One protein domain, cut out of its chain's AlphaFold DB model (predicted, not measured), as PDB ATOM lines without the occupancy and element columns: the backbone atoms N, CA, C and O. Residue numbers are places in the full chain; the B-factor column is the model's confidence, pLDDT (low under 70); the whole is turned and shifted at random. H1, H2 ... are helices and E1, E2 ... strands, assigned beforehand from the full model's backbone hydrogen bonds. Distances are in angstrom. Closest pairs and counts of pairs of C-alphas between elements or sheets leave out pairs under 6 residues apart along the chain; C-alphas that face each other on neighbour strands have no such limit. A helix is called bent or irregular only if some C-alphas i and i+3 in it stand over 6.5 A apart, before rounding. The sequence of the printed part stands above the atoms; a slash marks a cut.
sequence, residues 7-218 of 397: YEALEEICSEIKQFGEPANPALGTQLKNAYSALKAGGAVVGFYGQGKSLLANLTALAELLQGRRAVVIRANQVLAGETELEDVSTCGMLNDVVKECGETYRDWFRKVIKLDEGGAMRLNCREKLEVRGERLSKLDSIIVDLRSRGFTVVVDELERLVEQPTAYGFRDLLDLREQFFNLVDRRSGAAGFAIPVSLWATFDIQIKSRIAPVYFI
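Overview. This is residues 7 to 218 of the 397 residues of an uncharacterized protein of Pyrobaculum calidifontis (strain DSM 21063 / JCM 11548 / VA1) (UniProt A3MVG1). What would one see first? A twisted sheet of five parallel strands makes the core, with H2 and H3 packed on one face and H7 on the other, three layers in all. The sharply bent H6 makes an outer tier, its arm H6a packed on H3 and its arm H6b on H2 and H3, and H1 packs on H6b in turn, while H10 is beside H7, and short helices gather beyond the last residues of E2, E3 and E4. What are the counts and the size? The 212 printed residues hold twelve named helices and five named strands, in the order H1 H2 E1 H3 E2 H4 H5 H6 H7 E3 H8 H9 H10 E4 H11 H12 E5; the sheet's order is E2 E3 E4 E1 E5 and the class is mixed, helices and strands. The whole is compact, with a radius of gyration of the C-alphas of 16.4 A and spans of 49 by 34 by 26 A.

Arrangement. How do the strands pair? E2, residues 71 to 75, E3, residues 153 to 157, E4, residues 193 to 197, E1, residues 44 to 47, and E5, residues 215 to 217, are parallel neighbours in that order, with E2 and E5 as edge strands. Within hydrogen-bond range are, for instance, N 74 and O 155, 2.8 A, N 156 and O 193, 2.8 A, N 196 and O 45, 2.8 A, and N 46 and O 216, 2.8 A. Which helices are over its faces? H3, residues 53 to 66, is on the sheet at a height of 7.9 A, over E3 and E4 and along the strands, 14 degrees from E3 on the local plane. On the same face H2, residues 27 to 40, stands up from the sheet at 60 degrees and touches H3, whose residues 56 to 60 alone take part, the closest C-alphas being those of Tyr 36 and Thr 60, 5.3 A. H7, residues 137 to 149, is on the opposite face, along the strands at a height of 9.8 A. What is beyond H2 and H3? H6, residues 92 to 113, was assigned as one helix by its hydrogen bonds but is bent, C-alphas 101 and 104 being 8.4 A apart; its arms H6a, residues 92 to 101, and H6b, residues 104 to 113, are about perpendicular at 82 degrees. H6a touches H3, closest at the C-alphas of Leu 62 and Leu 95, 6.3 A. H1, residues 7 to 20, touches H6b with residues 14 to 18 alone, closest at the C-alphas of Lys 18 and Thr 105, 6.3 A. Where are the others, and how do the helix backbones run? H10, residues 174 to 188, touches H7 at a shallow tilt of 20 degrees, closest at the C-alphas of Asp 141 and Leu 184, 6.3 A, and H12, residues 206 to 211, touches H10, closest at those of Phe 182 and Ile 208, 5.9 A. H4, residues 76 to 81, touches H5, residues 86 to 89, and only just touches H9, residues 166 to 169, with 3 pairs of C-alphas within 8 A; H8, residues 160 to 164, and H11, residues 198 to 201, only graze the sheet. Every O i to N i+4 pair is within hydrogen-bond range in H1, H2, H3, H4, H6a, H7, H8 and H10, but 5 of 6 in H6b and 1 of 2 in H12; H5, H9 and H11 are too short for one.

Along the chain. Where are the anchors? H1 begins at C-alpha 7, (74.837, 23.031, 57.709), E3 begins at C-alpha 153, (76.800, 38.332, 46.206), and E5 ends at C-alpha 217, (59.932, 39.721, 58.197). How long are the longer elements? From first to last C-alpha H10 measures 20.6 A, H1 and H3 19.9 A each, H2 19.8 A and H7 18.4 A, and E2 and E3 13.4 A each.

Size, cuts and confidence. How far does it reach? The two C-alphas farthest apart, those of Gln 19 and Arg 172, are 49.5 A apart. Is it continuous? The printed part has no cut; the link H6 to H7, residues 114 to 136, is long. Where is confidence low? Residues 49 to 51 and 189 are under 70 in pLDDT, against a mean of 88.4 for the printed part.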
ATOM      1  N   TYR A   7      74.311  24.192  58.424       72.12
ATOM      2  CA  TYR A   7      74.837  23.031  57.709       72.12
ATOM      3  C   TYR A   7      73.930  21.797  57.826       72.12
ATOM      4  O   TYR A   7      73.394  21.329  56.825       72.12
ATOM      5  N   GLU A   8      73.685  21.325  59.050       75.62
ATOM      6  CA  GLU A   8      72.849  20.146  59.320       75.62
ATOM      7  C   GLU A   8      71.419  20.330  58.775       75.62
ATOM      8  O   GLU A   8      70.823  19.402  58.229       75.62
ATOM      9  N   ALA A   9      70.881  21.554  58.851       81.94
ATOM     10  CA  ALA A   9      69.579  21.874  58.271       81.94
ATOM     11  C   ALA A   9      69.568  21.763  56.732       81.94
ATOM     12  O   ALA A   9      68.578  21.309  56.160       81.94
ATOM     13  N   LEU A  10      70.648  22.158  56.045       88.69
ATOM     14  CA  LEU A  10      70.748  22.038  54.586       88.69
ATOM     15  C   LEU A  10      70.882  20.579  54.124       88.69
ATOM     16  O   LEU A  10      70.325  20.215  53.086       88.69
ATOM     17  N   GLU A  11      71.589  19.732  54.864       87.19
ATOM     18  CA  GLU A  11      71.643  18.296  54.560       87.19
ATOM     19  C   GLU A  11      70.264  17.642  54.723       87.19
ATOM     20  O   GLU A  11      69.804  16.906  53.843       87.19
ATOM     21  N   GLU A  12      69.562  17.972  55.811       84.81
ATOM     22  CA  GLU A  12      68.216  17.470  56.087       84.81
ATOM     23  C   GLU A  12      67.231  17.883  54.987       84.81
ATOM     24  O   GLU A  12      66.578  17.028  54.387       84.81
ATOM     25  N   ILE A  13      67.198  19.169  54.629       90.12
ATOM     26  CA  ILE A  13      66.339  19.678  53.552       90.12
ATOM     27  C   ILE A  13      66.673  19.015  52.210       90.12
ATOM     28  O   ILE A  13      65.771  18.702  51.434       90.12
ATOM     29  N   CYS A  14      67.948  18.750  51.916       92.88
ATOM     30  CA  CYS A  14      68.318  18.022  50.703       92.88
ATOM     31  C   CYS A  14      67.729  16.606  50.681       92.88
ATOM     32  O   CYS A  14      67.195  16.175  49.654       92.88
ATOM     33  N   SER A  15      67.802  15.887  51.804       89.56
ATOM     34  CA  SER A  15      67.186  14.564  51.948       89.56
ATOM     35  C   SER A  15      65.671  14.633  51.737       89.56
ATOM     36  O   SER A  15      65.116  13.862  50.951       89.56
ATOM     37  N   GLU A  16      65.015  15.621  52.348       89.75
ATOM     38  CA  GLU A  16      63.580  15.862  52.198       89.75
ATOM     39  C   GLU A  16      63.192  16.162  50.747       89.75
ATOM     40  O   GLU A  16      62.231  15.589  50.244       89.75
ATOM     41  N   ILE A  17      63.951  16.995  50.030       92.75
ATOM     42  CA  ILE A  17      63.675  17.287  48.618       92.75
ATOM     43  C   ILE A  17      63.893  16.041  47.751       92.75
ATOM     44  O   ILE A  17      63.057  15.762  46.893       92.75
ATOM     45  N   LYS A  18      64.970  15.268  47.965       91.25
ATOM     46  CA  LYS A  18      65.209  14.008  47.230       91.25
ATOM     47  C   LYS A  18      64.042  13.040  47.400       91.25
ATOM     48  O   LYS A  18      63.656  12.369  46.448       91.25
ATOM     49  N   GLN A  19      63.482  12.980  48.603       89.50
ATOM     50  CA  GLN A  19      62.432  12.031  48.928       89.50
ATOM     51  C   GLN A  19      61.025  12.515  48.557       89.50
ATOM     52  O   GLN A  19      60.217  11.747  48.040       89.50
ATOM     53  N   PHE A  20      60.704  13.772  48.855       88.75
ATOM     54  CA  PHE A  20      59.351  14.318  48.767       88.75
ATOM     55  C   PHE A  20      59.180  15.317  47.617       88.75
ATOM     56  O   PHE A  20      58.055  15.725  47.325       88.75
ATOM     57  N   GLY A  21      60.261  15.743  46.964       89.19
ATOM     58  CA  GLY A  21      60.261  16.758  45.905       89.19
ATOM     59  C   GLY A  21      60.153  18.211  46.394       89.19
ATOM     60  O   GLY A  21      60.185  19.126  45.566       89.19
ATOM     61  N   GLU A  22      60.009  18.429  47.703       90.44
ATOM     62  CA  GLU A  22      60.003  19.724  48.400       90.44
ATOM     63  C   GLU A  22      60.389  19.505  49.887       90.44
ATOM     64  O   GLU A  22      60.253  18.376  50.364       90.44
ATOM     65  N   PRO A  23      60.849  20.535  50.627       89.31
ATOM     66  CA  PRO A  23      61.128  20.428  52.060       89.31
ATOM     67  C   PRO A  23      59.878  20.072  52.870       89.31
ATOM     68  O   PRO A  23      58.763  20.458  52.508       89.31
ATOM     69  N   ALA A  24      60.062  19.411  54.011       86.00
ATOM     70  CA  ALA A  24      58.961  19.030  54.890       86.00
ATOM     71  C   ALA A  24      58.304  20.230  55.576       86.00
ATOM     72  O   ALA A  24      57.149  20.141  55.984       86.00
ATOM     73  N   ASN A  25      59.019  21.354  55.699       86.00
ATOM     74  CA  ASN A  25      58.428  22.625  56.101       86.00
ATOM     75  C   ASN A  25      57.762  23.301  54.882       86.00
ATOM     76  O   ASN A  25      58.470  23.904  54.068       86.00
ATOM     77  N   PRO A  26      56.419  23.286  54.762       79.06
ATOM     78  CA  PRO A  26      55.716  23.818  53.596       79.06
ATOM     79  C   PRO A  26      55.838  25.343  53.476       79.06
ATOM     80  O   PRO A  26      55.737  25.888  52.377       79.06
ATOM     81  N   ALA A  27      56.096  26.049  54.583       83.75
ATOM     82  CA  ALA A  27      56.274  27.498  54.571       83.75
ATOM     83  C   ALA A  27      57.640  27.916  54.000       83.75
ATOM     84  O   ALA A  27      57.779  29.045  53.517       83.75
ATOM     85  N   LEU A  28      58.634  27.017  54.007       88.69
ATOM     86  CA  LEU A  28      60.015  27.345  53.650       88.69
ATOM     87  C   LEU A  28      60.141  27.857  52.210       88.69
ATOM     88  O   LEU A  28      60.912  28.778  51.964       88.69
ATOM     89  N   GLY A  29      59.359  27.327  51.264       89.19
ATOM     90  CA  GLY A  29      59.376  27.804  49.876       89.19
ATOM     91  C   GLY A  29      58.955  29.273  49.753       89.19
ATOM     92  O   GLY A  29      59.653  30.086  49.147       89.19
ATOM     93  N   THR A  30      57.840  29.647  50.381       87.25
ATOM     94  CA  THR A  30      57.353  31.037  50.376       87.25
ATOM     95  C   THR A  30      58.299  31.969  51.129       87.25
ATOM     96  O   THR A  30      58.594  33.065  50.645       87.25
ATOM     97  N   GLN A  31      58.808  31.532  52.285       90.12
ATOM     98  CA  GLN A  31      59.800  32.286  53.051       90.12
ATOM     99  C   GLN A  31      61.069  32.522  52.227       90.12
ATOM    100  O   GLN A  31      61.518  33.661  52.118       90.12
ATOM    101  N   LEU A  32      61.595  31.477  51.580       92.81
ATOM    102  CA  LEU A  32      62.759  31.563  50.704       92.81
ATOM    103  C   LEU A  32      62.521  32.523  49.547       92.81
ATOM    104  O   LEU A  32      63.376  33.355  49.283       92.81
ATOM    105  N   LYS A  33      61.371  32.455  48.873       92.75
ATOM    106  CA  LYS A  33      61.067  33.352  47.752       92.75
ATOM    107  C   LYS A  33      61.157  34.826  48.148       92.75
ATOM    108  O   LYS A  33      61.784  35.616  47.443       92.75
ATOM    109  N   ASN A  34      60.557  35.185  49.279       92.25
ATOM    110  CA  ASN A  34      60.562  36.564  49.761       92.25
ATOM    111  C   ASN A  34      61.945  36.972  50.290       92.25
ATOM    112  O   ASN A  34      62.433  38.054  49.964       92.25
ATOM    113  N   ALA A  35      62.598  36.091  51.050       93.69
ATOM    114  CA  ALA A  35      63.936  36.316  51.585       93.69
ATOM    115  C   ALA A  35      64.985  36.477  50.480       93.69
ATOM    116  O   ALA A  35      65.756  37.429  50.512       93.69
ATOM    117  N   TYR A  36      64.968  35.602  49.475       95.06
ATOM    118  CA  TYR A  36      65.866  35.644  48.324       95.06
ATOM    119  C   TYR A  36      65.742  36.973  47.578       95.06
ATOM    120  O   TYR A  36      66.748  37.634  47.329       95.06
ATOM    121  N   SER A  37      64.509  37.412  47.290       92.50
ATOM    122  CA  SER A  37      64.271  38.706  46.641       92.50
ATOM    123  C   SER A  37      64.805  39.876  47.468       92.50
ATOM    124  O   SER A  37      65.336  40.824  46.894       92.50
ATOM    125  N   ALA A  38      64.658  39.828  48.796       93.56
ATOM    126  CA  ALA A  38      65.112  40.902  49.666       93.56
ATOM    127  C   ALA A  38      66.644  40.942  49.785       93.56
ATOM    128  O   ALA A  38      67.268  41.975  49.549       93.56
ATOM    129  N   LEU A  39      67.261  39.802  50.098       94.56
ATOM    130  CA  LEU A  39      68.700  39.684  50.326       94.56
ATOM    131  C   LEU A  39      69.513  39.912  49.050       94.56
ATOM    132  O   LEU A  39      70.527  40.606  49.095       94.56
ATOM    133  N   LYS A  40      69.061  39.395  47.900       91.31
ATOM    134  CA  LYS A  40      69.730  39.610  46.605       91.31
ATOM    135  C   LYS A  40      69.755  41.082  46.193       91.31
ATOM    136  O   LYS A  40      70.712  41.520  45.562       91.31
ATOM    137  N   ALA A  41      68.725  41.843  46.559       90.62
ATOM    138  CA  ALA A  41      68.653  43.282  46.320       90.62
ATOM    139  C   ALA A  41      69.516  44.108  47.295       90.62
ATOM    140  O   ALA A  41      69.515  45.332  47.216       90.62
ATOM    141  N   GLY A  42      70.231  43.456  48.222       89.69
ATOM    142  CA  GLY A  42      70.982  44.112  49.289       89.69
ATOM    143  C   GLY A  42      70.099  44.727  50.377       89.69
ATOM    144  O   GLY A  42      70.486  45.716  50.996       89.69
ATOM    145  N   GLY A  43      68.897  44.170  50.560       92.12
ATOM    146  CA  GLY A  43      67.974  44.525  51.631       92.12
ATOM    147  C   GLY A  43      68.161  43.659  52.880       92.12
ATOM    148  O   GLY A  43      69.267  43.197  53.163       92.12
ATOM    149  N   ALA A  44      67.091  43.382  53.633       92.12
ATOM    150  CA  ALA A  44      67.186  42.542  54.831       92.12
ATOM    151  C   ALA A  44      66.092  41.493  55.010       92.12
ATOM    152  O   ALA A  44      64.953  41.632  54.566       92.12
ATOM    153  N   VAL A  45      66.457  40.466  55.771       92.50
ATOM    154  CA  VAL A  45      65.548  39.511  56.395       92.50
ATOM    155  C   VAL A  45      65.612  39.713  57.902       92.50
ATOM    156  O   VAL A  45      66.698  39.717  58.477       92.50
ATOM    157  N   VAL A  46      64.455  39.872  58.539       88.88
ATOM    158  CA  VAL A  46      64.333  40.135  59.976       88.88
ATOM    159  C   VAL A  46      63.593  38.987  60.655       88.88
ATOM    160  O   VAL A  46      62.494  38.630  60.235       88.88
ATOM    161  N   GLY A  47      64.165  38.421  61.717       84.69
ATOM    162  CA  GLY A  47      63.551  37.329  62.482       84.69
ATOM    163  C   GLY A  47      64.128  37.194  63.890       84.69
ATOM    164  O   GLY A  47      65.172  37.768  64.198       84.69
ATOM    165  N   PHE A  48      63.432  36.479  64.775       74.19
ATOM    166  CA  PHE A  48      63.980  36.119  66.084       74.19
ATOM    167  C   PHE A  48      65.036  35.013  65.948       74.19
ATOM    168  O   PHE A  48      65.092  34.293  64.945       74.19
ATOM    169  N   TYR A  49      65.864  34.852  66.981       62.59
ATOM    170  CA  TYR A  49      66.799  33.734  67.064       62.59
ATOM    171  C   TYR A  49      66.057  32.397  66.918       62.59
ATOM    172  O   TYR A  49      64.966  32.219  67.463       62.59
ATOM    173  N   GLY A  50      66.626  31.471  66.145       62.88
ATOM    174  CA  GLY A  50      66.010  30.170  65.870       62.88
ATOM    175  C   GLY A  50      64.865  30.181  64.846       62.88
ATOM    176  O   GLY A  50      64.406  29.111  64.465       62.88
ATOM    177  N   GLN A  51      64.436  31.335  64.315       64.69
ATOM    178  CA  GLN A  51      63.373  31.399  63.293       64.69
ATOM    179  C   GLN A  51      63.861  31.159  61.854       64.69
ATOM    180  O   GLN A  51      63.167  31.482  60.896       64.69
ATOM    181  N   GLY A  52      65.067  30.623  61.663       78.88
ATOM    182  CA  GLY A  52      65.549  30.236  60.334       78.88
ATOM    183  C   GLY A  52      66.109  31.370  59.464       78.88
ATOM    184  O   GLY A  52      66.398  31.134  58.297       78.88
ATOM    185  N   LYS A  53      66.348  32.578  59.996       88.56
ATOM    186  CA  LYS A  53      67.032  33.673  59.264       88.56
ATOM    187  C   LYS A  53      68.375  33.252  58.660       88.56
ATOM    188  O   LYS A  53      68.622  33.495  57.483       88.56
ATOM    189  N   SER A  54      69.192  32.556  59.443       89.19
ATOM    190  CA  SER A  54      70.491  32.041  59.012       89.19
ATOM    191  C   SER A  54      70.348  30.967  57.938       89.19
ATOM    192  O   SER A  54      71.113  30.939  56.977       89.19
ATOM    193  N   LEU A  55      69.315  30.127  58.031       90.88
ATOM    194  CA  LEU A  55      68.985  29.163  56.984       90.88
ATOM    195  C   LEU A  55      68.595  29.876  55.676       90.88
ATOM    196  O   LEU A  55      69.128  29.540  54.624       90.88
ATOM    197  N   LEU A  56      67.728  30.892  55.727       93.19
ATOM    198  CA  LEU A  56      67.308  31.657  54.544       93.19
ATOM    199  C   LEU A  56      68.471  32.422  53.890       93.19
ATOM    200  O   LEU A  56      68.551  32.478  52.660       93.19
ATOM    201  N   ALA A  57      69.392  32.968  54.690       94.19
ATOM    202  CA  ALA A  57      70.624  33.584  54.200       94.19
ATOM    203  C   ALA A  57      71.489  32.579  53.423       94.19
ATOM    204  O   ALA A  57      71.914  32.857  52.300       94.19
ATOM    205  N   ASN A  58      71.688  31.383  53.982       95.12
ATOM    206  CA  ASN A  58      72.483  30.335  53.344       95.12
ATOM    207  C   ASN A  58      71.806  29.735  52.110       95.12
ATOM    208  O   ASN A  58      72.472  29.549  51.097       95.12
ATOM    209  N   LEU A  59      70.487  29.519  52.134       95.94
ATOM    210  CA  LEU A  59      69.724  29.110  50.949       95.94
ATOM    211  C   LEU A  59      69.798  30.163  49.832       95.94
ATOM    212  O   LEU A  59      69.862  29.805  48.659       95.94
ATOM    213  N   THR A  60      69.841  31.452  50.183       95.81
ATOM    214  CA  THR A  60      70.011  32.542  49.209       95.81
ATOM    215  C   THR A  60      71.393  32.516  48.561       95.81
ATOM    216  O   THR A  60      71.494  32.593  47.337       95.81
ATOM    217  N   ALA A  61      72.458  32.367  49.354       95.88
ATOM    218  CA  ALA A  61      73.812  32.231  48.819       95.88
ATOM    219  C   ALA A  61      73.957  30.960  47.965       95.88
ATOM    220  O   ALA A  61      74.505  31.013  46.864       95.88
ATOM    221  N   LEU A  62      73.391  29.837  48.420       96.25
ATOM    222  CA  LEU A  62      73.362  28.582  47.671       96.25
ATOM    223  C   LEU A  62      72.660  28.743  46.317       96.25
ATOM    224  O   LEU A  62      73.170  28.264  45.309       96.25
ATOM    225  N   ALA A  63      71.522  29.442  46.265       95.75
ATOM    226  CA  ALA A  63      70.814  29.702  45.014       95.75
ATOM    227  C   ALA A  63      71.693  30.446  43.995       95.75
ATOM    228  O   ALA A  63      71.763  30.036  42.839       95.75
ATOM    229  N   GLU A  64      72.418  31.487  44.417       95.31
ATOM    230  CA  GLU A  64      73.341  32.215  43.536       95.31
ATOM    231  C   GLU A  64      74.525  31.338  43.079       95.31
ATOM    232  O   GLU A  64      74.877  31.362  41.897       95.31
ATOM    233  N   LEU A  65      75.093  30.505  43.964       95.50
ATOM    234  CA  LEU A  65      76.144  29.539  43.599       95.50
ATOM    235  C   LEU A  65      75.663  28.540  42.542       95.50
ATOM    236  O   LEU A  65      76.383  28.235  41.588       95.50
ATOM    237  N   LEU A  66      74.427  28.055  42.663       95.00
ATOM    238  CA  LEU A  66      73.837  27.117  41.705       95.00
ATOM    239  C   LEU A  66      73.486  27.760  40.353       95.00
ATOM    240  O   LEU A  66      73.334  27.019  39.376       95.00
ATOM    241  N   GLN A  67      73.426  29.097  40.287       92.00
ATOM    242  CA  GLN A  67      73.356  29.897  39.052       92.00
ATOM    243  C   GLN A  67      74.731  30.224  38.451       92.00
ATOM    244  O   GLN A  67      74.804  30.924  37.442       92.00
ATOM    245  N   GLY A  68      75.823  29.763  39.062       91.62
ATOM    246  CA  GLY A  68      77.178  30.023  38.579       91.62
ATOM    247  C   GLY A  68      77.757  31.362  39.020       91.62
ATOM    248  O   GLY A  68      78.726  31.839  38.431       91.62
ATOM    249  N   ARG A  69      77.166  31.993  40.038       92.69
ATOM    250  CA  ARG A  69      77.635  33.265  40.595       92.69
ATOM    251  C   ARG A  69      78.399  33.013  41.881       92.69
ATOM    252  O   ARG A  69      78.112  32.070  42.607       92.69
ATOM    253  N   ARG A  70      79.340  33.892  42.213       94.38
ATOM    254  CA  ARG A  70      80.037  33.833  43.501       94.38
ATOM    255  C   ARG A  70      79.098  34.359  44.579       94.38
ATOM    256  O   ARG A  70      78.622  35.482  44.447       94.38
ATOM    257  N   ALA A  71      78.826  33.596  45.634       95.38
ATOM    258  CA  ALA A  71      77.996  34.078  46.735       95.38
ATOM    259  C   ALA A  71      78.365  33.455  48.078       95.38
ATOM    260  O   ALA A  71      78.652  32.265  48.148       95.38
ATOM    261  N   VAL A  72      78.345  34.260  49.145       95.56
ATOM    262  CA  VAL A  72      78.730  33.832  50.499       95.56
ATOM    263  C   VAL A  72      77.848  34.465  51.568       95.56
ATOM    264  O   VAL A  72      77.347  35.579  51.395       95.56
ATOM    265  N   VAL A  73      77.723  33.772  52.702       96.06
ATOM    266  CA  VAL A  73      77.198  34.351  53.943       96.06
ATOM    267  C   VAL A  73      78.358  34.636  54.889       96.06
ATOM    268  O   VAL A  73      79.066  33.716  55.295       96.06
ATOM    269  N   ILE A  74      78.561  35.904  55.230       95.56
ATOM    270  CA  ILE A  74      79.582  36.385  56.159       95.56
ATOM    271  C   ILE A  74      79.044  36.337  57.586       95.56
ATOM    272  O   ILE A  74      77.963  36.845  57.873       95.56
ATOM    273  N   ARG A  75      79.835  35.757  58.485       93.69
ATOM    274  CA  ARG A  75      79.585  35.665  59.922       93.69
ATOM    275  C   ARG A  75      80.188  36.890  60.603       93.69
ATOM    276  O   ARG A  75      81.398  36.951  60.826       93.69
ATOM    277  N   ALA A  76      79.357  37.886  60.917       93.00
ATOM    278  CA  ALA A  76      79.817  39.179  61.428       93.00
ATOM    279  C   ALA A  76      80.651  39.049  62.716       93.00
ATOM    280  O   ALA A  76      81.645  39.751  62.893       93.00
ATOM    281  N   ASN A  77      80.289  38.109  63.590       90.44
ATOM    282  CA  ASN A  77      81.023  37.818  64.818       90.44
ATOM    283  C   ASN A  77      82.456  37.313  64.569       90.44
ATOM    284  O   ASN A  77      83.351  37.689  65.320       90.44
ATOM    285  N   GLN A  78      82.689  36.501  63.529       91.94
ATOM    286  CA  GLN A  78      84.025  35.979  63.201       91.94
ATOM    287  C   GLN A  78      84.917  37.062  62.590       91.94
ATOM    288  O   GLN A  78      86.071  37.221  62.977       91.94
ATOM    289  N   VAL A  79      84.347  37.898  61.715       92.31
ATOM    290  CA  VAL A  79      85.041  39.081  61.181       92.31
ATOM    291  C   VAL A  79      85.529  39.989  62.310       92.31
ATOM    292  O   VAL A  79      86.664  40.470  62.309       92.31
ATOM    293  N   LEU A  80      84.668  40.237  63.297       90.88
ATOM    294  CA  LEU A  80      84.994  41.111  64.420       90.88
ATOM    295  C   LEU A  80      85.985  40.473  65.401       90.88
ATOM    296  O   LEU A  80      86.775  41.208  65.994       90.88
ATOM    297  N   ALA A  81      86.002  39.140  65.503       87.00
ATOM    298  CA  ALA A  81      87.006  38.388  66.257       87.00
ATOM    299  C   ALA A  81      88.421  38.490  65.650       87.00
ATOM    300  O   ALA A  81      89.400  38.263  66.356       87.00
ATOM    301  N   GLY A  82      88.541  38.923  64.389       85.94
ATOM    302  CA  GLY A  82      89.822  39.190  63.732       85.94
ATOM    303  C   GLY A  82      90.238  38.150  62.697       85.94
ATOM    304  O   GLY A  82      91.350  38.249  62.184       85.94
ATOM    305  N   GLU A  83      89.358  37.207  62.364       87.62
ATOM    306  CA  GLU A  83      89.596  36.235  61.300       87.62
ATOM    307  C   GLU A  83      89.668  36.919  59.925       87.62
ATOM    308  O   GLU A  83      89.004  37.932  59.675       87.62
ATOM    309  N   THR A  84      90.501  36.386  59.022       86.00
ATOM    310  CA  THR A  84      90.795  37.038  57.723       86.00
ATOM    311  C   THR A  84      90.740  36.116  56.508       86.00
ATOM    312  O   THR A  84      90.767  36.611  55.376       86.00
ATOM    313  N   GLU A  85      90.645  34.801  56.702       91.00
ATOM    314  CA  GLU A  85      90.415  33.862  55.604       91.00
ATOM    315  C   GLU A  85      88.917  33.694  55.354       91.00
ATOM    316  O   GLU A  85      88.103  33.715  56.282       91.00
ATOM    317  N   LEU A  86      88.534  33.539  54.082       90.94
ATOM    318  CA  LEU A  86      87.130  33.420  53.696       90.94
ATOM    319  C   LEU A  86      86.435  32.235  54.385       90.94
ATOM    320  O   LEU A  86      85.271  32.357  54.763       90.94
ATOM    321  N   GLU A  87      87.123  31.111  54.574       91.75
ATOM    322  CA  GLU A  87      86.604  29.932  55.279       91.75
ATOM    323  C   GLU A  87      86.247  30.230  56.749       91.75
ATOM    324  O   GLU A  87      85.186  29.825  57.231       91.75
ATOM    325  N   ASP A  88      87.056  31.043  57.428       89.38
ATOM    326  CA  ASP A  88      86.881  31.368  58.847       89.38
ATOM    327  C   ASP A  88      85.789  32.415  59.081       89.38
ATOM    328  O   ASP A  88      85.049  32.358  60.066       89.38
ATOM    329  N   VAL A  89      85.613  33.350  58.144       91.69
ATOM    330  CA  VAL A  89      84.618  34.424  58.286       91.69
ATOM    331  C   VAL A  89      83.286  34.143  57.603       91.69
ATOM    332  O   VAL A  89      82.374  34.960  57.703       91.69
ATOM    333  N   SER A  90      83.134  33.027  56.890       92.88
ATOM    334  CA  SER A  90      81.929  32.764  56.091       92.88
ATOM    335  C   SER A  90      81.436  31.324  56.195       92.88
ATOM    336  O   SER A  90      82.006  30.509  56.915       92.88
ATOM    337  N   THR A  91      80.355  31.015  55.482       92.00
ATOM    338  CA  THR A  91      79.838  29.650  55.296       92.00
ATOM    339  C   THR A  91      80.360  28.972  54.020       92.00
ATOM    340  O   THR A  91      79.766  28.006  53.548       92.00
ATOM    341  N   CYS A  92      81.472  29.455  53.450       91.88
ATOM    342  CA  CYS A  92      82.019  28.992  52.168       91.88
ATOM    343  C   CYS A  92      82.220  27.470  52.082       91.88
ATOM    344  O   CYS A  92      81.723  26.858  51.135       91.88
ATOM    345  N   GLY A  93      82.915  26.859  53.052       90.00
ATOM    346  CA  GLY A  93      83.191  25.414  53.043       90.00
ATOM    347  C   GLY A  93      81.898  24.597  53.038       90.00
ATOM    348  O   GLY A  93      81.644  23.825  52.120       90.00
ATOM    349  N   MET A  94      81.008  24.920  53.976       90.94
ATOM    350  CA  MET A  94      79.659  24.362  54.063       90.94
ATOM    351  C   MET A  94      78.878  24.472  52.743       90.94
ATOM    352  O   MET A  94      78.281  23.498  52.293       90.94
ATOM    353  N   LEU A  95      78.857  25.647  52.106       93.38
ATOM    354  CA  LEU A  95      78.118  25.835  50.855       93.38
ATOM    355  C   LEU A  95      78.732  25.021  49.709       93.38
ATOM    356  O   LEU A  95      77.992  24.471  48.896       93.38
ATOM    357  N   ASN A  96      80.060  24.900  49.652       94.31
ATOM    358  CA  ASN A  96      80.744  24.069  48.662       94.31
ATOM    359  C   ASN A  96      80.395  22.582  48.796       94.31
ATOM    360  O   ASN A  96      80.182  21.917  47.774       94.31
ATOM    361  N   ASP A  97      80.325  22.078  50.026       92.25
ATOM    362  CA  ASP A  97      79.948  20.692  50.307       92.25
ATOM    363  C   ASP A  97      78.494  20.439  49.892       92.25
ATOM    364  O   ASP A  97      78.211  19.514  49.128       92.25
ATOM    365  N   VAL A  98      77.576  21.350  50.234       91.81
ATOM    366  CA  VAL A  98      76.170  21.255  49.808       91.81
ATOM    367  C   VAL A  98      76.026  21.333  48.283       91.81
ATOM    368  O   VAL A  98      75.271  20.555  47.695       91.81
ATOM    369  N   VAL A  99      76.769  22.214  47.600       93.25
ATOM    370  CA  VAL A  99      76.795  22.266  46.125       93.25
ATOM    371  C   VAL A  99      77.267  20.932  45.540       93.25
ATOM    372  O   VAL A  99      76.723  20.473  44.536       93.25
ATOM    373  N   LYS A 100      78.271  20.294  46.153       92.56
ATOM    374  CA  LYS A 100      78.810  19.004  45.708       92.56
ATOM    375  C   LYS A 100      77.813  17.862  45.872       92.56
ATOM    376  O   LYS A 100      77.680  17.060  44.952       92.56
ATOM    377  N   GLU A 101      77.157  17.766  47.021       91.56
ATOM    378  CA  GLU A 101      76.369  16.584  47.397       91.56
ATOM    379  C   GLU A 101      74.881  16.698  47.043       91.56
ATOM    380  O   GLU A 101      74.181  15.700  46.821       91.56
ATOM    381  N   CYS A 102      74.391  17.934  46.978       92.88
ATOM    382  CA  CYS A 102      72.974  18.264  46.896       92.88
ATOM    383  C   CYS A 102      72.649  19.329  45.841       92.88
ATOM    384  O   CYS A 102      71.495  19.748  45.743       92.88
ATOM    385  N   GLY A 103      73.626  19.753  45.030       92.69
ATOM    386  CA  GLY A 103      73.472  20.869  44.095       92.69
ATOM    387  C   GLY A 103      72.307  20.718  43.114       92.69
ATOM    388  O   GLY A 103      71.479  21.622  43.021       92.69
ATOM    389  N   GLU A 104      72.183  19.574  42.431       92.75
ATOM    390  CA  GLU A 104      71.076  19.354  41.482       92.75
ATOM    391  C   GLU A 104      69.715  19.269  42.185       92.75
ATOM    392  O   GLU A 104      68.744  19.876  41.740       92.75
ATOM    393  N   THR A 105      69.654  18.604  43.342       94.94
ATOM    394  CA  THR A 105      68.438  18.523  44.164       94.94
ATOM    395  C   THR A 105      67.931  19.915  44.546       94.94
ATOM    396  O   THR A 105      66.752  20.226  44.361       94.94
ATOM    397  N   TYR A 106      68.820  20.770  45.055       95.19
ATOM    398  CA  TYR A 106      68.473  22.143  45.398       95.19
ATOM    399  C   TYR A 106      68.112  22.970  44.172       95.19
ATOM    400  O   TYR A 106      67.144  23.727  44.222       95.19
ATOM    401  N   ARG A 107      68.837  22.807  43.062       93.56
ATOM    402  CA  ARG A 107      68.551  23.515  41.811       93.56
ATOM    403  C   ARG A 107      67.138  23.222  41.318       93.56
ATOM    404  O   ARG A 107      66.407  24.158  41.000       93.56
ATOM    405  N   ASP A 108      66.729  21.958  41.294       92.38
ATOM    406  CA  ASP A 108      65.391  21.564  40.845       92.38
ATOM    407  C   ASP A 108      64.283  22.138  41.724       92.38
ATOM    408  O   ASP A 108      63.238  22.570  41.226       92.38
ATOM    409  N   TRP A 109      64.508  22.195  43.035       94.81
ATOM    410  CA  TRP A 109      63.570  22.836  43.943       94.81
ATOM    411  C   TRP A 109      63.551  24.365  43.776       94.81
ATOM    412  O   TRP A 109      62.478  24.962  43.652       94.81
ATOM    413  N   PHE A 110      64.713  25.013  43.666       95.50
ATOM    414  CA  PHE A 110      64.823  26.457  43.446       95.50
ATOM    415  C   PHE A 110      64.203  26.910  42.116       95.50
ATOM    416  O   PHE A 110      63.562  27.962  42.078       95.50
ATOM    417  N   ARG A 111      64.288  26.109  41.046       93.19
ATOM    418  CA  ARG A 111      63.570  26.360  39.780       93.19
ATOM    419  C   ARG A 111      62.061  26.505  39.991       93.19
ATOM    420  O   ARG A 111      61.437  27.378  39.395       93.19
ATOM    421  N   LYS A 112      61.473  25.696  40.878       92.12
ATOM    422  CA  LYS A 112      60.033  25.743  41.188       92.12
ATOM    423  C   LYS A 112      59.672  26.935  42.073       92.12
ATOM    424  O   LYS A 112      58.643  27.571  41.858       92.12
ATOM    425  N   VAL A 113      60.502  27.234  43.072       92.31
ATOM    426  CA  VAL A 113      60.174  28.210  44.127       92.31
ATOM    427  C   VAL A 113      60.547  29.642  43.749       92.31
ATOM    428  O   VAL A 113      59.733  30.557  43.893       92.31
ATOM    429  N   ILE A 114      61.773  29.839  43.267       93.19
ATOM    430  CA  ILE A 114      62.352  31.161  42.987       93.19
ATOM    431  C   ILE A 114      62.638  31.387  41.503       93.19
ATOM    432  O   ILE A 114      63.223  32.407  41.158       93.19
ATOM    433  N   LYS A 115      62.183  30.476  40.629       91.19
ATOM    434  CA  LYS A 115      62.396  30.537  39.173       91.19
ATOM    435  C   LYS A 115      63.874  30.703  38.824       91.19
ATOM    436  O   LYS A 115      64.239  31.569  38.040       91.19
ATOM    437  N   LEU A 116      64.714  29.896  39.467       88.44
ATOM    438  CA  LEU A 116      66.151  29.926  39.249       88.44
ATOM    439  C   LEU A 116      66.478  29.669  37.770       88.44
ATOM    440  O   LEU A 116      66.100  28.625  37.236       88.44
ATOM    441  N   ASP A 117      67.182  30.609  37.137       82.81
ATOM    442  CA  ASP A 117      67.658  30.470  35.756       82.81
ATOM    443  C   ASP A 117      68.595  29.263  35.588       82.81
ATOM    444  O   ASP A 117      69.226  28.797  36.545       82.81
ATOM    445  N   GLU A 118      68.719  28.775  34.354       73.88
ATOM    446  CA  GLU A 118      69.713  27.757  34.014       73.88
ATOM    447  C   GLU A 118      71.136  28.315  34.155       73.88
ATOM    448  O   GLU A 118      71.452  29.404  33.680       73.88
ATOM    449  N   GLY A 119      72.006  27.558  34.824       71.62
ATOM    450  CA  GLY A 119      73.399  27.925  35.055       71.62
ATOM    451  C   GLY A 119      74.236  26.725  35.496       71.62
ATOM    452  O   GLY A 119      73.701  25.691  35.901       71.62
ATOM    453  N   GLY A 120      75.562  26.852  35.409       77.38
ATOM    454  CA  GLY A 120      76.509  25.857  35.921       77.38
ATOM    455  C   GLY A 120      76.771  26.083  37.407       77.38
ATOM    456  O   GLY A 120      76.937  27.221  37.823       77.38
ATOM    457  N   ALA A 121      76.802  25.029  38.225       83.06
ATOM    458  CA  ALA A 121      77.049  25.200  39.657       83.06
ATOM    459  C   ALA A 121      78.484  25.690  39.884       83.06
ATOM    460  O   ALA A 121      79.420  25.159  39.285       83.06
ATOM    461  N   MET A 122      78.659  26.673  40.765       86.62
ATOM    462  CA  MET A 122      79.968  27.202  41.129       86.62
ATOM    463  C   MET A 122      80.386  26.713  42.513       86.62
ATOM    464  O   MET A 122      79.608  26.768  43.463       86.62
ATOM    465  N   ARG A 123      81.647  26.284  42.631       87.25
ATOM    466  CA  ARG A 123      82.333  26.144  43.919       87.25
ATOM    467  C   ARG A 123      83.296  27.303  44.107       87.25
ATOM    468  O   ARG A 123      83.929  27.759  43.156       87.25
ATOM    469  N   LEU A 124      83.398  27.769  45.338       88.19
ATOM    470  CA  LEU A 124      84.276  28.857  45.735       88.19
ATOM    471  C   LEU A 124      85.644  28.332  46.169       88.19
ATOM    472  O   LEU A 124      85.760  27.214  46.664       88.19
ATOM    473  N   ASN A 125      86.677  29.163  46.054       89.19
ATOM    474  CA  ASN A 125      87.946  28.916  46.727       89.19
ATOM    475  C   ASN A 125      87.890  29.517  48.142       89.19
ATOM    476  O   ASN A 125      88.017  30.727  48.310       89.19
ATOM    477  N   CYS A 126      87.685  28.685  49.165       89.31
ATOM    478  CA  CYS A 126      87.507  29.169  50.540       89.31
ATOM    479  C   CYS A 126      88.804  29.633  51.218       89.31
ATOM    480  O   CYS A 126      88.741  30.348  52.211       89.31
ATOM    481  N   ARG A 127      89.973  29.328  50.641       89.25
ATOM    482  CA  ARG A 127      91.283  29.779  51.146       89.25
ATOM    483  C   ARG A 127      91.669  31.182  50.667       89.25
ATOM    484  O   ARG A 127      92.827  31.584  50.747       89.25
ATOM    485  N   GLU A 128      90.726  31.923  50.090       88.69
ATOM    486  CA  GLU A 128      90.955  33.305  49.683       88.69
ATOM    487  C   GLU A 128      91.149  34.200  50.912       88.69
ATOM    488  O   GLU A 128      90.278  34.296  51.777       88.69
ATOM    489  N   LYS A 129      92.287  34.900  50.962       91.62
ATOM    490  CA  LYS A 129      92.545  35.925  51.975       91.62
ATOM    491  C   LYS A 129      91.765  37.201  51.654       91.62
ATOM    492  O   LYS A 129      91.718  37.640  50.495       91.62
ATOM    493  N   LEU A 130      91.171  37.791  52.687       92.25
ATOM    494  CA  LEU A 130      90.337  38.983  52.582       92.25
ATOM    495  C   LEU A 130      91.078  40.231  53.054       92.25
ATOM    496  O   LEU A 130      91.890  40.191  53.983       92.25
ATOM    497  N   GLU A 131      90.776  41.358  52.418       90.19
ATOM    498  CA  GLU A 131      91.304  42.654  52.832       90.19
ATOM    499  C   GLU A 131      90.502  43.227  54.008       90.19
ATOM    500  O   GLU A 131      89.476  43.898  53.851       90.19
ATOM    501  N   VAL A 132      91.000  42.987  55.221       87.56
ATOM    502  CA  VAL A 132      90.397  43.510  56.451       87.56
ATOM    503  C   VAL A 132      91.078  44.814  56.859       87.56
ATOM    504  O   VAL A 132      92.279  44.844  57.126       87.56
ATOM    505  N   ARG A 133      90.316  45.912  56.905       88.44
ATOM    506  CA  ARG A 133      90.799  47.249  57.281       88.44
ATOM    507  C   ARG A 133      89.862  47.897  58.301       88.44
ATOM    508  O   ARG A 133      88.663  47.652  58.305       88.44
ATOM    509  N   GLY A 134      90.414  48.784  59.126       85.88
ATOM    510  CA  GLY A 134      89.655  49.548  60.117       85.88
ATOM    511  C   GLY A 134      89.312  48.763  61.386       85.88
ATOM    512  O   GLY A 134      89.844  47.686  61.651       85.88
ATOM    513  N   GLU A 135      88.413  49.334  62.186       84.50
ATOM    514  CA  GLU A 135      87.998  48.796  63.485       84.50
ATOM    515  C   GLU A 135      86.490  48.530  63.534       84.50
ATOM    516  O   GLU A 135      85.705  49.182  62.836       84.50
ATOM    517  N   ARG A 136      86.083  47.584  64.392       87.00
ATOM    518  CA  ARG A 136      84.673  47.228  64.636       87.00
ATOM    519  C   ARG A 136      83.927  46.972  63.315       87.00
ATOM    520  O   ARG A 136      84.457  46.261  62.462       87.00
ATOM    521  N   LEU A 137      82.736  47.544  63.100       89.31
ATOM    522  CA  LEU A 137      81.961  47.319  61.867       89.31
ATOM    523  C   LEU A 137      82.645  47.844  60.595       89.31
ATOM    524  O   LEU A 137      82.258  47.431  59.506       89.31
ATOM    525  N   SER A 138      83.701  48.658  60.698       88.19
ATOM    526  CA  SER A 138      84.508  49.031  59.525       88.19
ATOM    527  C   SER A 138      85.273  47.836  58.943       88.19
ATOM    528  O   SER A 138      85.496  47.795  57.737       88.19
ATOM    529  N   LYS A 139      85.616  46.832  59.769       91.19
ATOM    530  CA  LYS A 139      86.191  45.562  59.288       91.19
ATOM    531  C   LYS A 139      85.201  44.805  58.410       91.19
ATOM    532  O   LYS A 139      85.555  44.281  57.360       91.19
ATOM    533  N   LEU A 140      83.942  44.764  58.844       92.25
ATOM    534  CA  LEU A 140      82.867  44.140  58.083       92.25
ATOM    535  C   LEU A 140      82.602  44.904  56.782       92.25
ATOM    536  O   LEU A 140      82.461  44.286  55.731       92.25
ATOM    537  N   ASP A 141      82.617  46.237  56.843       92.12
ATOM    538  CA  ASP A 141      82.517  47.105  55.671       92.12
ATOM    539  C   ASP A 141      83.610  46.810  54.632       92.12
ATOM    540  O   ASP A 141      83.307  46.633  53.452       92.12
ATOM    541  N   SER A 142      84.875  46.697  55.060       92.31
ATOM    542  CA  SER A 142      85.991  46.443  54.142       92.31
ATOM    543  C   SER A 142      85.892  45.070  53.474       92.31
ATOM    544  O   SER A 142      86.130  44.968  52.274       92.31
ATOM    545  N   ILE A 143      85.472  44.039  54.217       92.94
ATOM    546  CA  ILE A 143      85.249  42.694  53.667       92.94
ATOM    547  C   ILE A 143      84.115  42.698  52.641       92.94
ATOM    548  O   ILE A 143      84.250  42.090  51.580       92.94
ATOM    549  N   ILE A 144      83.009  43.397  52.922       93.44
ATOM    550  CA  ILE A 144      81.908  43.533  51.959       93.44
ATOM    551  C   ILE A 144      82.425  44.185  50.674       93.44
ATOM    552  O   ILE A 144      82.155  43.678  49.589       93.44
ATOM    553  N   VAL A 145      83.195  45.272  50.775       92.94
ATOM    554  CA  VAL A 145      83.766  45.958  49.604       92.94
ATOM    555  C   VAL A 145      84.686  45.045  48.804       92.94
ATOM    556  O   VAL A 145      84.529  44.944  47.587       92.94
ATOM    557  N   ASP A 146      85.620  44.377  49.477       94.38
ATOM    558  CA  ASP A 146      86.581  43.473  48.852       94.38
ATOM    559  C   ASP A 146      85.857  42.354  48.091       94.38
ATOM    560  O   ASP A 146      86.026  42.200  46.881       94.38
ATOM    561  N   LEU A 147      84.927  41.656  48.745       94.25
ATOM    562  CA  LEU A 147      84.137  40.597  48.114       94.25
ATOM    563  C   LEU A 147      83.271  41.111  46.959       94.25
ATOM    564  O   LEU A 147      83.202  40.478  45.904       94.25
ATOM    565  N   ARG A 148      82.644  42.281  47.100       93.19
ATOM    566  CA  ARG A 148      81.856  42.878  46.013       93.19
ATOM    567  C   ARG A 148      82.715  43.239  44.809       93.19
ATOM    568  O   ARG A 148      82.299  42.968  43.686       93.19
ATOM    569  N   SER A 149      83.922  43.763  45.028       93.31
ATOM    570  CA  SER A 149      84.876  44.052  43.950       93.31
ATOM    571  C   SER A 149      85.301  42.789  43.188       93.31
ATOM    572  O   SER A 149      85.529  42.830  41.982       93.31
ATOM    573  N   ARG A 150      85.302  41.639  43.873       92.94
ATOM    574  CA  ARG A 150      85.576  40.305  43.318       92.94
ATOM    575  C   ARG A 150      84.337  39.625  42.710       92.94
ATOM    576  O   ARG A 150      84.411  38.456  42.321       92.94
ATOM    577  N   GLY A 151      83.206  40.329  42.639       92.00
ATOM    578  CA  GLY A 151      81.970  39.860  42.010       92.00
ATOM    579  C   GLY A 151      81.093  38.957  42.880       92.00
ATOM    580  O   GLY A 151      80.250  38.244  42.338       92.00
ATOM    581  N   PHE A 152      81.272  38.950  44.204       94.25
ATOM    582  CA  PHE A 152      80.418  38.155  45.092       94.25
ATOM    583  C   PHE A 152      79.049  38.803  45.325       94.25
ATOM    584  O   PHE A 152      78.932  40.014  45.502       94.25
ATOM    585  N   THR A 153      78.005  37.992  45.445       94.31
ATOM    586  CA  THR A 153      76.800  38.332  46.206       94.31
ATOM    587  C   THR A 153      77.074  38.058  47.685       94.31
ATOM    588  O   THR A 153      77.494  36.961  48.049       94.31
ATOM    589  N   VAL A 154      76.865  39.054  48.544       95.25
ATOM    590  CA  VAL A 154      77.220  38.969  49.968       95.25
ATOM    591  C   VAL A 154      75.962  39.073  50.815       95.25
ATOM    592  O   VAL A 154      75.168  39.998  50.638       95.25
ATOM    593  N   VAL A 155      75.805  38.144  51.754       95.56
ATOM    594  CA  VAL A 155      74.824  38.241  52.838       95.56
ATOM    595  C   VAL A 155      75.571  38.283  54.166       95.56
ATOM    596  O   VAL A 155      76.507  37.520  54.363       95.56
ATOM    597  N   VAL A 156      75.180  39.162  55.078       94.56
ATOM    598  CA  VAL A 156      75.747  39.274  56.427       94.56
ATOM    599  C   VAL A 156      74.791  38.638  57.429       94.56
ATOM    600  O   VAL A 156      73.602  38.952  57.429       94.56
ATOM    601  N   ASP A 157      75.315  37.782  58.298       92.88
ATOM    602  CA  ASP A 157      74.582  37.073  59.348       92.88
ATOM    603  C   ASP A 157      75.368  37.074  60.679       92.88
ATOM    604  O   ASP A 157      76.432  37.692  60.786       92.88
ATOM    605  N   GLU A 158      74.847  36.393  61.704       89.12
ATOM    606  CA  GLU A 158      75.422  36.267  63.057       89.12
ATOM    607  C   GLU A 158      75.551  37.613  63.798       89.12
ATOM    608  O   GLU A 158      76.450  37.827  64.616       89.12
ATOM    609  N   LEU A 159      74.622  38.538  63.532       89.81
ATOM    610  CA  LEU A 159      74.539  39.825  64.232       89.81
ATOM    611  C   LEU A 159      74.012  39.678  65.669       89.81
ATOM    612  O   LEU A 159      74.244  40.561  66.490       89.81
ATOM    613  N   GLU A 160      73.338  38.572  66.008       85.38
ATOM    614  CA  GLU A 160      72.808  38.302  67.352       85.38
ATOM    615  C   GLU A 160      73.875  38.360  68.425       85.38
ATOM    616  O   GLU A 160      73.676  39.005  69.450       85.38
ATOM    617  N   ARG A 161      75.030  37.741  68.170       84.75
ATOM    618  CA  ARG A 161      76.126  37.707  69.140       84.75
ATOM    619  C   ARG A 161      76.633  39.109  69.463       84.75
ATOM    620  O   ARG A 161      77.019  39.378  70.596       84.75
ATOM    621  N   LEU A 162      76.581  40.013  68.482       88.25
ATOM    622  CA  LEU A 162      76.963  41.412  68.669       88.25
ATOM    623  C   LEU A 162      75.952  42.145  69.547       88.25
ATOM    624  O   LEU A 162      76.342  42.994  70.336       88.25
ATOM    625  N   VAL A 163      74.665  41.813  69.422       86.00
ATOM    626  CA  VAL A 163      73.586  42.393  70.234       86.00
ATOM    627  C   VAL A 163      73.618  41.860  71.662       86.00
ATOM    628  O   VAL A 163      73.403  42.621  72.601       86.00
ATOM    629  N   GLU A 164      73.879  40.564  71.831       85.00
ATOM    630  CA  GLU A 164      73.943  39.901  73.135       85.00
ATOM    631  C   GLU A 164      75.158  40.351  73.950       85.00
ATOM    632  O   GLU A 164      75.053  40.521  75.166       85.00
ATOM    633  N   GLN A 165      76.307  40.552  73.296       86.19
ATOM    634  CA  GLN A 165      77.564  40.916  73.956       86.19
ATOM    635  C   GLN A 165      78.323  42.032  73.207       86.19
ATOM    636  O   GLN A 165      79.446  41.802  72.756       86.19
ATOM    637  N   PRO A 166      77.782  43.264  73.094       87.00
ATOM    638  CA  PRO A 166      78.422  44.330  72.310       87.00
ATOM    639  C   PRO A 166      79.860  44.634  72.759       87.00
ATOM    640  O   PRO A 166      80.759  44.814  71.938       87.00
ATOM    641  N   THR A 167      80.108  44.615  74.068       89.00
ATOM    642  CA  THR A 167      81.426  44.899  74.652       89.00
ATOM    643  C   THR A 167      82.481  43.855  74.308       89.00
ATOM    644  O   THR A 167      83.639  44.219  74.108       89.00
ATOM    645  N   ALA A 168      82.093  42.586  74.143       87.38
ATOM    646  CA  ALA A 168      83.005  41.522  73.717       87.38
ATOM    647  C   ALA A 168      83.545  41.749  72.293       87.38
ATOM    648  O   ALA A 168      84.634  41.291  71.965       87.38
ATOM    649  N   TYR A 169      82.812  42.506  71.471       87.19
ATOM    650  CA  TYR A 169      83.180  42.844  70.094       87.19
ATOM    651  C   TYR A 169      83.654  44.298  69.938       87.19
ATOM    652  O   TYR A 169      83.719  44.830  68.828       87.19
ATOM    653  N   GLY A 170      84.015  44.943  71.052       86.38
ATOM    654  CA  GLY A 170      84.629  46.268  71.070       86.38
ATOM    655  C   GLY A 170      83.653  47.444  70.996       86.38
ATOM    656  O   GLY A 170      84.114  48.573  70.847       86.38
ATOM    657  N   PHE A 171      82.339  47.228  71.111       90.69
ATOM    658  CA  PHE A 171      81.346  48.308  71.201       90.69
ATOM    659  C   PHE A 171      81.150  48.756  72.651       90.69
ATOM    660  O   PHE A 171      81.252  47.949  73.571       90.69
ATOM    661  N   ARG A 172      80.842  50.037  72.882       89.81
ATOM    662  CA  ARG A 172      80.562  50.530  74.244       89.81
ATOM    663  C   ARG A 172      79.272  49.938  74.810       89.81
ATOM    664  O   ARG A 172      79.239  49.518  75.961       89.81
ATOM    665  N   ASP A 173      78.230  49.912  73.990       86.69
ATOM    666  CA  ASP A 173      76.897  49.423  74.320       86.69
ATOM    667  C   ASP A 173      76.102  49.131  73.029       86.69
ATOM    668  O   ASP A 173      76.632  49.179  71.913       86.69
ATOM    669  N   LEU A 174      74.812  48.821  73.179       84.62
ATOM    670  CA  LEU A 174      73.901  48.589  72.058       84.62
ATOM    671  C   LEU A 174      73.651  49.855  71.213       84.62
ATOM    672  O   LEU A 174      73.362  49.737  70.024       84.62
ATOM    673  N   LEU A 175      73.764  51.057  71.792       85.75
ATOM    674  CA  LEU A 175      73.573  52.316  71.064       85.75
ATOM    675  C   LEU A 175      74.763  52.602  70.140       85.75
ATOM    676  O   LEU A 175      74.543  52.947  68.981       85.75
ATOM    677  N   ASP A 176      75.995  52.380  70.609       88.94
ATOM    678  CA  ASP A 176      77.217  52.447  69.794       88.94
ATOM    679  C   ASP A 176      77.157  51.420  68.652       88.94
ATOM    680  O   ASP A 176      77.370  51.766  67.490       88.94
ATOM    681  N   LEU A 177      76.755  50.172  68.936       89.12
ATOM    682  CA  LEU A 177      76.536  49.164  67.890       89.12
ATOM    683  C   LEU A 177      75.503  49.633  66.853       89.12
ATOM    684  O   LEU A 177      75.738  49.508  65.651       89.12
ATOM    685  N   ARG A 178      74.375  50.195  67.300       87.25
ATOM    686  CA  ARG A 178      73.322  50.722  66.421       87.25
ATOM    687  C   ARG A 178      73.840  51.841  65.515       87.25
ATOM    688  O   ARG A 178      73.563  51.818  64.320       87.25
ATOM    689  N   GLU A 179      74.570  52.811  66.063       85.75
ATOM    690  CA  GLU A 179      75.140  53.926  65.293       85.75
ATOM    691  C   GLU A 179      76.142  53.433  64.247       85.75
ATOM    692  O   GLU A 179      76.118  53.863  63.092       85.75
ATOM    693  N   GLN A 180      76.992  52.474  64.610       87.19
ATOM    694  CA  GLN A 180      77.919  51.886  63.648       87.19
ATOM    695  C   GLN A 180      77.205  51.055  62.584       87.19
ATOM    696  O   GLN A 180      77.611  51.069  61.422       87.19
ATOM    697  N   PHE A 181      76.125  50.362  62.948       86.38
ATOM    698  CA  PHE A 181      75.325  49.607  61.992       86.38
ATOM    699  C   PHE A 181      74.612  50.533  61.006       86.38
ATOM    700  O   PHE A 181      74.573  50.242  59.813       86.38
ATOM    701  N   PHE A 182      74.111  51.679  61.475       82.31
ATOM    702  CA  PHE A 182      73.580  52.712  60.593       82.31
ATOM    703  C   PHE A 182      74.617  53.150  59.560       82.31
ATOM    704  O   PHE A 182      74.314  53.150  58.372       82.31
ATOM    705  N   ASN A 183      75.846  53.445  59.990       82.62
ATOM    706  CA  ASN A 183      76.918  53.852  59.081       82.62
ATOM    707  C   ASN A 183      77.272  52.762  58.058       82.62
ATOM    708  O   ASN A 183      77.551  53.075  56.901       82.62
ATOM    709  N   LEU A 184      77.256  51.492  58.473       86.88
ATOM    710  CA  LEU A 184      77.470  50.353  57.581       86.88
ATOM    711  C   LEU A 184      76.383  50.297  56.500       86.88
ATOM    712  O   LEU A 184      76.687  50.253  55.314       86.88
ATOM    713  N   VAL A 185      75.116  50.339  56.906       81.12
ATOM    714  CA  VAL A 185      73.970  50.270  55.993       81.12
ATOM    715  C   VAL A 185      73.883  51.492  55.084       81.12
ATOM    716  O   VAL A 185      73.635  51.339  53.895       81.12
ATOM    717  N   ASP A 186      74.088  52.698  55.613       75.50
ATOM    718  CA  ASP A 186      74.016  53.948  54.848       75.50
ATOM    719  C   ASP A 186      75.045  53.970  53.711       75.50
ATOM    720  O   ASP A 186      74.739  54.377  52.594       75.50
ATOM    721  N   ARG A 187      76.246  53.431  53.954       72.38
ATOM    722  CA  ARG A 187      77.305  53.333  52.938       72.38
ATOM    723  C   ARG A 187      77.133  52.159  51.978       72.38
ATOM    724  O   ARG A 187      77.775  52.145  50.926       72.38
ATOM    725  N   ARG A 188      76.338  51.149  52.349       71.12
ATOM    726  CA  ARG A 188      76.286  49.837  51.677       71.12
ATOM    727  C   ARG A 188      74.882  49.374  51.313       71.12
ATOM    728  O   ARG A 188      74.713  48.196  50.997       71.12
ATOM    729  N   SER A 189      73.891  50.264  51.294       66.44
ATOM    730  CA  SER A 189      72.552  49.942  50.795       66.44
ATOM    731  C   SER A 189      72.661  49.346  49.389       66.44
ATOM    732  O   SER A 189      73.264  49.960  48.504       66.44
ATOM    733  N   GLY A 190      72.145  48.133  49.183       75.06
ATOM    734  CA  GLY A 190      72.245  47.434  47.897       75.06
ATOM    735  C   GLY A 190      73.575  46.708  47.631       75.06
ATOM    736  O   GLY A 190      73.687  45.991  46.636       75.06
ATOM    737  N   ALA A 191      74.589  46.849  48.493       83.38
ATOM    738  CA  ALA A 191      75.877  46.165  48.341       83.38
ATOM    739  C   ALA A 191      75.929  44.807  49.058       83.38
ATOM    740  O   ALA A 191      76.662  43.927  48.613       83.38
ATOM    741  N   ALA A 192      75.160  44.614  50.131       91.69
ATOM    742  CA  ALA A 192      75.042  43.338  50.834       91.69
ATOM    743  C   ALA A 192      73.629  43.155  51.393       91.69
ATOM    744  O   ALA A 192      72.991  44.127  51.788       91.69
ATOM    745  N   GLY A 193      73.147  41.912  51.426       93.75
ATOM    746  CA  GLY A 193      71.932  41.555  52.155       93.75
ATOM    747  C   GLY A 193      72.225  41.364  53.643       93.75
ATOM    748  O   GLY A 193      73.321  40.937  53.999       93.75
ATOM    749  N   PHE A 194      71.258  41.623  54.523       93.31
ATOM    750  CA  PHE A 194      71.446  41.494  55.973       93.31
ATOM    751  C   PHE A 194      70.404  40.573  56.619       93.31
ATOM    752  O   PHE A 194      69.201  40.783  56.482       93.31
ATOM    753  N   ALA A 195      70.857  39.577  57.377       92.62
ATOM    754  CA  ALA A 195      70.026  38.770  58.261       92.62
ATOM    755  C   ALA A 195      70.047  39.387  59.670       92.62
ATOM    756  O   ALA A 195      70.979  39.190  60.448       92.62
ATOM    757  N   ILE A 196      69.030  40.191  59.983       89.81
ATOM    758  CA  ILE A 196      69.006  41.079  61.150       89.81
ATOM    759  C   ILE A 196      68.117  40.480  62.249       89.81
ATOM    760  O   ILE A 196      66.945  40.188  61.993       89.81
ATOM    761  N   PRO A 197      68.601  40.337  63.495       86.75
ATOM    762  CA  PRO A 197      67.733  39.930  64.588       86.75
ATOM    763  C   PRO A 197      66.700  41.003  64.922       86.75
ATOM    764  O   PRO A 197      67.000  42.199  64.914       86.75
ATOM    765  N   VAL A 198      65.493  40.576  65.304       84.38
ATOM    766  CA  VAL A 198      64.411  41.488  65.728       84.38
ATOM    767  C   VAL A 198      64.862  42.433  66.846       84.38
ATOM    768  O   VAL A 198      64.494  43.605  66.829       84.38
ATOM    769  N   SER A 199      65.687  41.955  67.782       80.19
ATOM    770  CA  SER A 199      66.229  42.768  68.877       80.19
ATOM    771  C   SER A 199      67.034  43.965  68.372       80.19
ATOM    772  O   SER A 199      66.857  45.062  68.889       80.19
ATOM    773  N   LEU A 200      67.850  43.790  67.329       83.00
ATOM    774  CA  LEU A 200      68.586  44.884  66.697       83.00
ATOM    775  C   LEU A 200      67.659  45.757  65.848       83.00
ATOM    776  O   LEU A 200      67.664  46.980  65.984       83.00
ATOM    777  N   TRP A 201      66.806  45.136  65.031       85.38
ATOM    778  CA  TRP A 201      65.857  45.837  64.163       85.38
ATOM    779  C   TRP A 201      64.922  46.787  64.928       85.38
ATOM    780  O   TRP A 201      64.607  47.885  64.459       85.38
ATOM    781  N   ALA A 202      64.481  46.380  66.120       83.06
ATOM    782  CA  ALA A 202      63.621  47.180  66.983       83.06
ATOM    783  C   ALA A 202      64.286  48.495  67.422       83.06
ATOM    784  O   ALA A 202      63.585  49.480  67.643       83.06
ATOM    785  N   THR A 203      65.620  48.537  67.493       80.06
ATOM    786  CA  THR A 203      66.373  49.741  67.881       80.06
ATOM    787  C   THR A 203      66.555  50.746  66.744       80.06
ATOM    788  O   THR A 203      66.922  51.894  67.002       80.06
ATOM    789  N   PHE A 204      66.310  50.333  65.496       82.50
ATOM    790  CA  PHE A 204      66.481  51.183  64.324       82.50
ATOM    791  C   PHE A 204      65.345  52.194  64.189       82.50
ATOM    792  O   PHE A 204      64.159  51.851  64.283       82.50
ATOM    793  N   ASP A 205      65.711  53.438  63.907       81.12
ATOM    794  CA  ASP A 205      64.766  54.471  63.509       81.12
ATOM    795  C   ASP A 205      64.270  54.261  62.066       81.12
ATOM    796  O   ASP A 205      64.675  53.342  61.347       81.12
ATOM    797  N   ILE A 206      63.346  55.120  61.640       80.12
ATOM    798  CA  ILE A 206      62.760  55.048  60.301       80.12
ATOM    799  C   ILE A 206      63.784  55.306  59.185       80.12
ATOM    800  O   ILE A 206      63.635  54.762  58.095       80.12
ATOM    801  N   GLN A 207      64.831  56.088  59.464       79.12
ATOM    802  CA  GLN A 207      65.852  56.473  58.494       79.12
ATOM    803  C   GLN A 207      66.825  55.328  58.195       79.12
ATOM    804  O   GLN A 207      67.254  55.170  57.051       79.12
ATOM    805  N   ILE A 208      67.182  54.531  59.205       78.50
ATOM    806  CA  ILE A 208      67.925  53.279  59.030       78.50
ATOM    807  C   ILE A 208      67.050  52.293  58.251       78.50
ATOM    808  O   ILE A 208      67.468  51.752  57.229       78.50
ATOM    809  N   LYS A 209      65.803  52.089  58.695       82.44
ATOM    810  CA  LYS A 209      64.886  51.099  58.106       82.44
ATOM    811  C   LYS A 209      64.602  51.357  56.625       82.44
ATOM    812  O   LYS A 209      64.553  50.404  55.853       82.44
ATOM    813  N   SER A 210      64.463  52.619  56.212       80.31
ATOM    814  CA  SER A 210      64.228  52.977  54.806       80.31
ATOM    815  C   SER A 210      65.416  52.674  53.891       80.31
ATOM    816  O   SER A 210      65.214  52.406  52.712       80.31
ATOM    817  N   ARG A 211      66.647  52.692  54.416       82.50
ATOM    818  CA  ARG A 211      67.877  52.406  53.653       82.50
ATOM    819  C   ARG A 211      68.158  50.914  53.480       82.50
ATOM    820  O   ARG A 211      68.892  50.537  52.578       82.50
ATOM    821  N   ILE A 212      67.564  50.082  54.337       83.38
ATOM    822  CA  ILE A 212      67.672  48.613  54.306       83.38
ATOM    823  C   ILE A 212      66.604  47.993  53.380       83.38
ATOM    824  O   ILE A 212      66.577  46.785  53.171       83.38
ATOM    825  N   ALA A 213      65.687  48.786  52.822       77.19
ATOM    826  CA  ALA A 213      64.634  48.263  51.960       77.19
ATOM    827  C   ALA A 213      65.210  47.608  50.684       77.19
ATOM    828  O   ALA A 213      66.139  48.153  50.090       77.19
ATOM    829  N   PRO A 214      64.641  46.480  50.214       89.31
ATOM    830  CA  PRO A 214      63.449  45.785  50.723       89.31
ATOM    831  C   PRO A 214      63.689  44.959  52.001       89.31
ATOM    832  O   PRO A 214      64.760  44.401  52.211       89.31
ATOM    833  N   VAL A 215      62.655  44.830  52.842       89.38
ATOM    834  CA  VAL A 215      62.720  44.078  54.108       89.38
ATOM    835  C   VAL A 215      61.677  42.966  54.117       89.38
ATOM    836  O   VAL A 215      60.496  43.220  53.880       89.38
ATOM    837  N   TYR A 216      62.101  41.746  54.444       89.94
ATOM    838  CA  TYR A 216      61.216  40.613  54.700       89.94
ATOM    839  C   TYR A 216      61.241  40.225  56.182       89.94
ATOM    840  O   TYR A 216      62.290  39.894  56.726       89.94
ATOM    841  N   PHE A 217      60.079  40.228  56.833       86.62
ATOM    842  CA  PHE A 217      59.932  39.721  58.197       86.62
ATOM    843  C   PHE A 217      59.544  38.247  58.162       86.62
ATOM    844  O   PHE A 217      58.530  37.881  57.562       86.62
ATOM    845  N   ILE A 218      60.333  37.407  58.827       82.75
ATOM    846  CA  ILE A 218      60.019  35.989  58.960       82.75
ATOM    847  C   ILE A 218      58.797  35.857  59.869       82.75
ATOM    848  O   ILE A 218      58.837  36.202  61.049       82.75
TER     849      ILE A 218